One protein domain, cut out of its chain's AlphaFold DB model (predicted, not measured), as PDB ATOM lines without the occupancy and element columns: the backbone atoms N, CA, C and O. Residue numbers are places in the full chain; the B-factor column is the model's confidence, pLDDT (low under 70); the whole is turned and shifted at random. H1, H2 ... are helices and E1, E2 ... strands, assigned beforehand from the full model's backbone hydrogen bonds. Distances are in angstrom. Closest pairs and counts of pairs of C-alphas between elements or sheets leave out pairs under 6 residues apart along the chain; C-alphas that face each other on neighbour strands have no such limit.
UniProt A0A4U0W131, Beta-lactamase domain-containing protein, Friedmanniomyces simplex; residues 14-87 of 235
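AT A GLANCE: This is residues 14 to 87 of the 235 residues of the protein "Beta-lactamase domain-containing protein" of Friedmanniomyces simplex (UniProt A0A4U0W131). There is little regular structure here: from the short helix H1 a long stretch makes a wide, flat, open arc, passes the turn end of the strand hairpin E1 and E2, and reaches the short helix H2. Residues 26 to 37 stand free. The 74 printed residues hold H1, H2, E1 and E2 in that order, the class is mixed, and named elements hold only 24 residues. The whole is only just loose, close to extended, with a radius of gyration of the C-alphas of 16.7 A and spans of 46 by 32 by 16 A.

HOW THE PARTS SIT: Start at H1, residues 14 to 17, apart from H2, residues 61 to 67. Residues 40 to 41 pair parallel with residues 80 to 81 of E2, residues 80 to 86. E1, residues 72 to 77, forms an antiparallel hairpin with E2 at 168 degrees; N 73 and O 85, 2.9 A apart, are within hydrogen-bond range. In H2 every O i to N i+4 pair is in range; H1 is too short for one.

IN THESE COORDINATES: Find C-alpha 14 at (123.060, 119.986, 116.956), where H1 begins. H2 measures 9.8 A and E1 16.8 A; E2, 17.5 A, ends at C-alpha 86, (138.369, 123.246, 118.808).

THE WHOLE: The printed part has no cut. The link from H1 to H2 is long, 43 residues. No printed residue is under 70 in pLDDT.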
ATOM      1  N   ASN A  14     122.544 118.622 116.906       96.38
ATOM      2  CA  ASN A  14     123.060 119.986 116.956       96.38
ATOM      3  C   ASN A  14     124.585 120.087 116.855       96.38
ATOM      4  O   ASN A  14     125.060 121.028 116.233       96.38
ATOM      5  N   ILE A  15     125.337 119.102 117.354       94.94
ATOM      6  CA  ILE A  15     126.807 119.088 117.288       94.94
ATOM      7  C   ILE A  15     127.290 119.224 115.836       94.94
ATOM      8  O   ILE A  15     128.135 120.057 115.524       94.94
ATOM      9  N   TRP A  16     126.715 118.434 114.924       95.62
ATOM     10  CA  TRP A  16     127.036 118.539 113.499       95.62
ATOM     11  C   TRP A  16     126.337 119.736 112.852       95.62
ATOM     12  O   TRP A  16     126.947 120.467 112.069       95.62
ATOM     13  N   ALA A  17     125.056 119.944 113.160       97.06
ATOM     14  CA  ALA A  17     124.247 120.940 112.471       97.06
ATOM     15  C   ALA A  17     124.708 122.378 112.720       97.06
ATOM     16  O   ALA A  17     124.674 123.189 111.801       97.06
ATOM     17  N   PHE A  18     125.175 122.700 113.926       96.88
ATOM     18  CA  PHE A  18     125.656 124.037 114.272       96.88
ATOM     19  C   PHE A  18     126.918 124.430 113.500       96.88
ATOM     20  O   PHE A  18     127.142 125.617 113.277       96.88
ATOM     21  N   GLN A  19     127.667 123.444 112.999       95.88
ATOM     22  CA  GLN A  19     128.816 123.632 112.110       95.88
ATOM     23  C   GLN A  19     128.445 123.592 110.611       95.88
ATOM     24  O   GLN A  19     129.288 123.846 109.755       95.88
ATOM     25  N   ASN A  20     127.199 123.236 110.267       95.88
ATOM     26  CA  ASN A  20     126.755 122.939 108.895       95.88
ATOM     27  C   ASN A  20     125.358 123.515 108.594       95.88
ATOM     28  O   ASN A  20     124.557 122.905 107.881       95.88
ATOM     29  N   VAL A  21     125.033 124.680 109.161       96.25
ATOM     30  CA  VAL A  21     123.701 125.298 109.033       96.25
ATOM     31  C   VAL A  21     123.326 125.571 107.575       96.25
ATOM     32  O   VAL A  21     122.174 125.376 107.198       96.25
ATOM     33  N   ASP A  22     124.294 125.930 106.734       95.25
ATOM     34  CA  ASP A  22     124.112 126.169 105.297       95.25
ATOM     35  C   ASP A  22     123.667 124.919 104.514       95.25
ATOM     36  O   ASP A  22     123.186 125.032 103.388       95.25
ATOM     37  N   LYS A  23     123.811 123.722 105.097       95.62
ATOM     38  CA  LYS A  23     123.316 122.460 104.521       95.62
ATOM     39  C   LYS A  23     121.859 122.172 104.873       95.62
ATOM     40  O   LYS A  23     121.280 121.245 104.311       95.62
ATOM     41  N   LEU A  24     121.285 122.923 105.812       95.69
ATOM     42  CA  LEU A  24     119.952 122.685 106.368       95.69
ATOM     43  C   LEU A  24     118.998 123.849 106.114       95.69
ATOM     44  O   LEU A  24     117.813 123.626 105.878       95.69
ATOM     45  N   ILE A  25     119.510 125.076 106.173       94.44
ATOM     46  CA  ILE A  25     118.739 126.315 106.104       94.44
ATOM     47  C   ILE A  25     119.306 127.165 104.958       94.44
ATOM     48  O   ILE A  25     120.529 127.272 104.829       94.44
ATOM     49  N   PRO A  26     118.457 127.786 104.117       92.44
ATOM     50  CA  PRO A  26     118.916 128.755 103.127       92.44
ATOM     51  C   PRO A  26     119.690 129.901 103.789       92.44
ATOM     52  O   PRO A  26     119.221 130.511 104.746       92.44
ATOM     53  N   THR A  27     120.876 130.210 103.268       95.12
ATOM     54  CA  THR A  27     121.764 131.239 103.825       95.12
ATOM     55  C   THR A  27     122.180 132.251 102.765       95.12
ATOM     56  O   THR A  27     122.174 131.975 101.564       95.12
ATOM     57  N   HIS A  28     122.561 133.441 103.226       94.81
ATOM     58  CA  HIS A  28     123.272 134.431 102.430       94.81
ATOM     59  C   HIS A  28     124.714 134.513 102.917       94.81
ATOM     60  O   HIS A  28     124.947 134.798 104.088       94.81
ATOM     61  N   THR A  29     125.665 134.298 102.011       96.19
ATOM     62  CA  THR A  29     127.090 134.445 102.311       96.19
ATOM     63  C   THR A  29     127.450 135.911 102.533       96.19
ATOM     64  O   THR A  29     127.163 136.765 101.690       96.19
ATOM     65  N   ILE A  30     128.150 136.191 103.628       97.81
ATOM     66  CA  ILE A  30     128.804 137.467 103.900       97.81
ATOM     67  C   ILE A  30     130.258 137.350 103.420       97.81
ATOM     68  O   ILE A  30     131.058 136.612 104.006       97.81
ATOM     69  N   PRO A  31     130.640 138.050 102.337       94.56
ATOM     70  CA  PRO A  31     131.945 137.863 101.725       94.56
ATOM     71  C   PRO A  31     133.065 138.445 102.588       94.56
ATOM     72  O   PRO A  31     132.964 139.557 103.117       94.56
ATOM     73  N   LYS A  32     134.183 137.724 102.639       94.75
ATOM     74  CA  LYS A  32     135.438 138.196 103.232       94.75
ATOM     75  C   LYS A  32     136.111 139.289 102.384       94.75
ATOM     76  O   LYS A  32     135.798 139.419 101.195       94.75
ATOM     77  N   PRO A  33     137.038 140.085 102.945       96.19
ATOM     78  CA  PRO A  33     137.834 141.022 102.158       96.19
ATOM     79  C   PRO A  33     138.787 140.295 101.195       96.19
ATOM     80  O   PRO A  33     139.228 139.175 101.450       96.19
ATOM     81  N   ASN A  34     139.172 140.974 100.108       95.12
ATOM     82  CA  ASN A  34     140.167 140.465  99.149       95.12
ATOM     83  C   ASN A  34     141.535 140.205  99.803       95.12
ATOM     84  O   ASN A  34     142.299 139.360  99.340       95.12
ATOM     85  N   SER A  35     141.844 140.938 100.873       96.19
ATOM     86  CA  SER A  35     143.064 140.788 101.661       96.19
ATOM     87  C   SER A  35     142.691 140.669 103.139       96.19
ATOM     88  O   SER A  35     142.505 141.692 103.799       96.19
ATOM     89  N   PRO A  36     142.522 139.439 103.650       96.38
ATOM     90  CA  PRO A  36     142.319 139.201 105.073       96.38
ATOM     91  C   PRO A  36     143.491 139.676 105.936       96.38
ATOM     92  O   PRO A  36     144.630 139.733 105.471       96.38
ATOM     93  N   SER A  37     143.207 139.967 107.204       96.38
ATOM     94  CA  SER A  37     144.189 140.358 108.216       96.38
ATOM     95  C   SER A  37     144.236 139.292 109.315       96.38
ATOM     96  O   SER A  37     143.579 139.466 110.343       96.38
ATOM     97  N   PRO A  38     144.989 138.194 109.116       95.19
ATOM     98  CA  PRO A  38     145.036 137.111 110.084       95.19
ATOM     99  C   PRO A  38     145.606 137.570 111.423       95.19
ATOM    100  O   PRO A  38     146.546 138.374 111.477       95.19
ATOM    101  N   LEU A  39     145.042 137.047 112.510       95.06
ATOM    102  CA  LEU A  39     145.532 137.359 113.849       95.06
ATOM    103  C   LEU A  39     146.890 136.694 114.102       95.06
ATOM    104  O   LEU A  39     147.164 135.570 113.684       95.06
ATOM    105  N   LYS A  40     147.773 137.399 114.816       96.62
ATOM    106  CA  LYS A  40     149.081 136.858 115.207       96.62
ATOM    107  C   LYS A  40     148.936 135.969 116.435       96.62
ATOM    108  O   LYS A  40     148.244 136.337 117.380       96.62
ATOM    109  N   GLY A  41     149.647 134.845 116.456       97.06
ATOM    110  CA  GLY A  41     149.747 133.987 117.634       97.06
ATOM    111  C   GLY A  41     150.748 134.514 118.665       97.06
ATOM    112  O   GLY A  41     151.878 134.855 118.322       97.06
ATOM    113  N   ASN A  42     150.352 134.506 119.937       97.75
ATOM    114  CA  ASN A  42     151.228 134.682 121.098       97.75
ATOM    115  C   ASN A  42     150.800 133.726 122.226       97.75
ATOM    116  O   ASN A  42     150.259 134.182 123.244       97.75
ATOM    117  N   PRO A  43     151.010 132.405 122.043       97.44
ATOM    118  CA  PRO A  43     150.457 131.391 122.929       97.44
ATOM    119  C   PRO A  43     150.838 131.613 124.395       97.44
ATOM    120  O   PRO A  43     151.992 131.911 124.721       97.44
ATOM    121  N   LYS A  44     149.864 131.453 125.288       96.69
ATOM    122  CA  LYS A  44     150.032 131.487 126.744       96.69
ATOM    123  C   LYS A  44     149.664 130.128 127.330       96.69
ATOM    124  O   LYS A  44     148.782 129.448 126.817       96.69
ATOM    125  N   SER A  45     150.339 129.743 128.414       95.38
ATOM    126  CA  SER A  45     149.940 128.563 129.187       95.38
ATOM    127  C   SER A  45     148.694 128.881 130.015       95.38
ATOM    128  O   SER A  45     148.601 129.945 130.631       95.38
ATOM    129  N   PHE A  46     147.765 127.927 130.036       95.69
ATOM    130  CA  PHE A  46     146.565 127.930 130.871       95.69
ATOM    131  C   PHE A  46     146.603 126.799 131.913       95.69
ATOM    132  O   PHE A  46     145.581 126.483 132.507       95.69
ATOM    133  N   ASP A  47     147.775 126.219 132.198       94.06
ATOM    134  CA  ASP A  47     147.913 125.065 133.111       94.06
ATOM    135  C   ASP A  47     147.527 125.399 134.562       94.06
ATOM    136  O   ASP A  47     147.194 124.525 135.356       94.06
ATOM    137  N   SER A  48     147.569 126.687 134.916       95.69
ATOM    138  CA  SER A  48     147.127 127.194 136.219       95.69
ATOM    139  C   SER A  48     145.638 127.549 136.267       95.69
ATOM    140  O   SER A  48     145.132 127.892 137.339       95.69
ATOM    141  N   PHE A  49     144.927 127.488 135.133       96.81
ATOM    142  CA  PHE A  49     143.494 127.745 135.103       96.81
ATOM    143  C   PHE A  49     142.766 126.683 135.913       96.81
ATOM    144  O   PHE A  49     143.012 125.484 135.795       96.81
ATOM    145  N   SER A  50     141.801 127.142 136.700       96.25
ATOM    146  CA  SER A  50     140.858 126.246 137.330       96.25
ATOM    147  C   SER A  50     139.578 126.965 137.699       96.25
ATOM    148  O   SER A  50     139.625 128.114 138.143       96.25
ATOM    149  N   ILE A  51     138.458 126.267 137.574       96.06
ATOM    150  CA  ILE A  51     137.138 126.760 137.948       96.06
ATOM    151  C   ILE A  51     136.429 125.744 138.844       96.06
ATOM    152  O   ILE A  51     136.607 124.537 138.699       96.06
ATOM    153  N   GLN A  52     135.642 126.237 139.796       95.69
ATOM    154  CA  GLN A  52     134.824 125.414 140.678       95.69
ATOM    155  C   GLN A  52     133.493 126.124 140.933       95.69
ATOM    156  O   GLN A  52     133.482 127.305 141.279       95.69
ATOM    157  N   GLN A  53     132.376 125.415 140.758       90.50
ATOM    158  CA  GLN A  53     131.038 125.934 141.035       90.50
ATOM    159  C   GLN A  53     130.467 125.254 142.283       90.50
ATOM    160  O   GLN A  53     130.056 124.092 142.234       90.50
ATOM    161  N   GLY A  54     130.439 125.984 143.401       91.00
ATOM    162  CA  GLY A  54     130.010 125.440 144.693       91.00
ATOM    163  C   GLY A  54     130.828 124.204 145.075       91.00
ATOM    164  O   GLY A  54     132.050 124.208 144.951       91.00
ATOM    165  N   ASP A  55     130.136 123.133 145.461       92.62
ATOM    166  CA  ASP A  55     130.749 121.861 145.868       92.62
ATOM    167  C   ASP A  55     131.103 120.931 144.689       92.62
ATOM    168  O   ASP A  55     131.541 119.798 144.896       92.62
ATOM    169  N   SER A  56     130.927 121.382 143.440       91.88
ATOM    170  CA  SER A  56     131.319 120.602 142.258       91.88
ATOM    171  C   SER A  56     132.830 120.344 142.233       91.88
ATOM    172  O   SER A  56     133.599 121.138 142.786       91.88
ATOM    173  N   PRO A  57     133.297 119.277 141.556       92.75
ATOM    174  CA  PRO A  57     134.719 119.079 141.321       92.75
ATOM    175  C   PRO A  57     135.352 120.302 140.657       92.75
ATOM    176  O   PRO A  57     134.770 120.930 139.772       92.75
ATOM    177  N   LYS A  58     136.572 120.620 141.081       96.81
ATOM    178  CA  LYS A  58     137.401 121.631 140.433       96.81
ATOM    179  C   LYS A  58     137.789 121.135 139.036       96.81
ATOM    180  O   LYS A  58     138.331 120.040 138.909       96.81
ATOM    181  N   LEU A  59     137.519 121.937 138.012       97.50
ATOM    182  CA  LEU A  59     137.824 121.635 136.615       97.50
ATOM    183  C   LEU A  59     139.027 122.467 136.164       97.50
ATOM    184  O   LEU A  59     139.074 123.673 136.418       97.50
ATOM    185  N   ASP A  60     139.986 121.835 135.488       97.00
ATOM    186  CA  ASP A  60     140.944 122.552 134.645       97.00
ATOM    187  C   ASP A  60     140.269 123.021 133.340       97.00
ATOM    188  O   ASP A  60     139.070 122.809 133.129       97.00
ATOM    189  N   LEU A  61     141.018 123.696 132.461       96.75
ATOM    190  CA  LEU A  61     140.443 124.279 131.248       96.75
ATOM    191  C   LEU A  61     139.908 123.198 130.303       96.75
ATOM    192  O   LEU A  61     138.810 123.337 129.771       96.75
ATOM    193  N   SER A  62     140.650 122.103 130.124       95.31
ATOM    194  CA  SER A  62     140.237 121.018 129.232       95.31
ATOM    195  C   SER A  62     138.993 120.308 129.761       95.31
ATOM    196  O   SER A  62     138.095 119.984 128.985       95.31
ATOM    197  N   ALA A  63     138.930 120.059 131.068       96.06
ATOM    198  CA  ALA A  63     137.787 119.439 131.715       96.06
ATOM    199  C   ALA A  63     136.555 120.348 131.645       96.06
ATOM    200  O   ALA A  63     135.460 119.858 131.377       96.06
ATOM    201  N   PHE A  64     136.728 121.662 131.821       96.50
ATOM    202  CA  PHE A  64     135.653 122.640 131.671       96.50
ATOM    203  C   PHE A  64     135.086 122.654 130.247       96.50
ATOM    204  O   PHE A  64     133.886 122.455 130.086       96.50
ATOM    205  N   LEU A  65     135.940 122.798 129.226       96.94
ATOM    206  CA  LEU A  65     135.522 122.846 127.817       96.94
ATOM    207  C   LEU A  65     134.790 121.565 127.387       96.94
ATOM    208  O   LEU A  65     133.759 121.630 126.718       96.94
ATOM    209  N   SER A  66     135.273 120.400 127.829       95.00
ATOM    210  CA  SER A  66     134.582 119.124 127.612       95.00
ATOM    211  C   SER A  66     133.240 119.063 128.349       95.00
ATOM    212  O   SER A  66     132.242 118.637 127.775       95.00
ATOM    213  N   HIS A  67     133.187 119.509 129.610       94.12
ATOM    214  CA  HIS A  67     131.965 119.501 130.420       94.12
ATOM    215  C   HIS A  67     130.861 120.386 129.822       94.12
ATOM    216  O   HIS A  67     129.683 120.041 129.895       94.12
ATOM    217  N   THR A  68     131.234 121.499 129.186       94.50
ATOM    218  CA  THR A  68     130.303 122.422 128.525       94.50
ATOM    219  C   THR A  68     130.016 122.082 127.061       94.50
ATOM    220  O   THR A  68     129.329 122.856 126.401       94.50
ATOM    221  N   ASN A  69     130.499 120.939 126.550       95.38
ATOM    222  CA  ASN A  69     130.396 120.541 125.138       95.38
ATOM    223  C   ASN A  69     130.874 121.646 124.175       95.38
ATOM    224  O   ASN A  69     130.207 121.951 123.190       95.38
ATOM    225  N   THR A  70     132.003 122.286 124.475       97.62
ATOM    226  CA  THR A  70     132.493 123.421 123.689       97.62
ATOM    227  C   THR A  70     133.015 122.987 122.319       97.62
ATOM    228  O   THR A  70     133.917 122.162 122.225       97.62
ATOM    229  N   ASP A  71     132.500 123.603 121.253       97.62
ATOM    230  CA  ASP A  71     132.970 123.371 119.880       97.62
ATOM    231  C   ASP A  71     134.162 124.267 119.514       97.62
ATOM    232  O   ASP A  71     135.074 123.851 118.806       97.62
ATOM    233  N   GLY A  72     134.196 125.508 120.001       97.38
ATOM    234  CA  GLY A  72     135.273 126.458 119.728       97.38
ATOM    235  C   GLY A  72     135.485 127.424 120.886       97.38
ATOM    236  O   GLY A  72     134.526 127.945 121.453       97.38
ATOM    237  N   PHE A  73     136.743 127.668 121.236       97.88
ATOM    238  CA  PHE A  73     137.134 128.605 122.282       97.88
ATOM    239  C   PHE A  73     138.422 129.316 121.878       97.88
ATOM    240  O   PHE A  73     139.419 128.665 121.585       97.88
ATOM    241  N   VAL A  74     138.402 130.648 121.871       97.56
ATOM    242  CA  VAL A  74     139.547 131.484 121.490       97.56
ATOM    243  C   VAL A  74     139.737 132.569 122.541       97.56
ATOM    244  O   VAL A  74     138.783 133.253 122.913       97.56
ATOM    245  N   VAL A  75     140.973 132.753 123.004       97.88
ATOM    246  CA  VAL A  75     141.355 133.853 123.897       97.88
ATOM    247  C   VAL A  75     142.269 134.803 123.147       97.88
ATOM    248  O   VAL A  75     143.375 134.434 122.752       97.88
ATOM    249  N   LEU A  76     141.830 136.053 123.010       97.75
ATOM    250  CA  LEU A  76     142.662 137.140 122.509       97.75
ATOM    251  C   LEU A  76     143.206 137.962 123.673       97.75
ATOM    252  O   LEU A  76     142.469 138.352 124.577       97.75
ATOM    253  N   HIS A  77     144.493 138.288 123.628       97.31
ATOM    254  CA  HIS A  77     145.120 139.194 124.580       97.31
ATOM    255  C   HIS A  77     145.976 140.210 123.828       97.31
ATOM    256  O   HIS A  77     146.929 139.851 123.143       97.31
ATOM    257  N   LYS A  78     145.620 141.495 123.952       96.25
ATOM    258  CA  LYS A  78     146.280 142.617 123.254       96.25
ATOM    259  C   LYS A  78     146.342 142.450 121.724       96.25
ATOM    260  O   LYS A  78     147.320 142.836 121.099       96.25
ATOM    261  N   GLY A  79     145.279 141.899 121.134       95.75
ATOM    262  CA  GLY A  79     145.165 141.704 119.684       95.75
ATOM    263  C   GLY A  79     145.886 140.467 119.141       95.75
ATOM    264  O   GLY A  79     145.926 140.285 117.930       95.75
ATOM    265  N   GLU A  80     146.435 139.616 120.011       97.88
ATOM    266  CA  GLU A  80     147.109 138.373 119.630       97.88
ATOM    267  C   GLU A  80     146.370 137.159 120.200       97.88
ATOM    268  O   GLU A  80     145.804 137.216 121.296       97.88
ATOM    269  N   VAL A  81     146.392 136.052 119.460       98.19
ATOM    270  CA  VAL A  81     145.800 134.773 119.853       98.19
ATOM    271  C   VAL A  81     146.652 134.139 120.948       98.19
ATOM    272  O   VAL A  81     147.772 133.688 120.706       98.19
ATOM    273  N   ALA A  82     146.125 134.119 122.171       98.25
ATOM    274  CA  ALA A  82     146.789 133.555 123.340       98.25
ATOM    275  C   ALA A  82     146.488 132.062 123.524       98.25
ATOM    276  O   ALA A  82     147.323 131.341 124.067       98.25
ATOM    277  N   TYR A  83     145.309 131.602 123.107       98.00
ATOM    278  CA  TYR A  83     144.898 130.202 123.195       98.00
ATOM    279  C   TYR A  83     143.727 129.924 122.262       98.00
ATOM    280  O   TYR A  83     142.851 130.777 122.109       98.00
ATOM    281  N   GLU A  84     143.702 128.719 121.702       97.38
ATOM    282  CA  GLU A  84     142.611 128.214 120.876       97.38
ATOM    283  C   GLU A  84     142.338 126.755 121.227       97.38
ATOM    284  O   GLU A  84     143.258 125.970 121.470       97.38
ATOM    285  N   TYR A  85     141.065 126.390 121.229       97.81
ATOM    286  CA  TYR A  85     140.590 125.025 121.350       97.81
ATOM    287  C   TYR A  85     139.435 124.817 120.375       97.81
ATOM    288  O   TYR A  85     138.543 125.662 120.272       97.81
ATOM    289  N   TYR A  86     139.439 123.668 119.703       97.62
ATOM    290  CA  TYR A  86     138.369 123.246 118.808       97.62
ATOM    291  C   TYR A  86     137.973 121.807 119.151       97.62
ATOM    292  O   TYR A  86     138.804 120.898 119.108       97.62
ATOM    293  N   GLY A  87     136.715 121.623 119.546       96.50
ATOM    294  CA  GLY A  87     136.134 120.354 119.975       96.50
ATOM    295  C   GLY A  87     135.148 119.793 118.952       96.50
ATOM    296  O   GLY A  87     134.797 120.455 117.981       96.50
TER     297      GLY A  87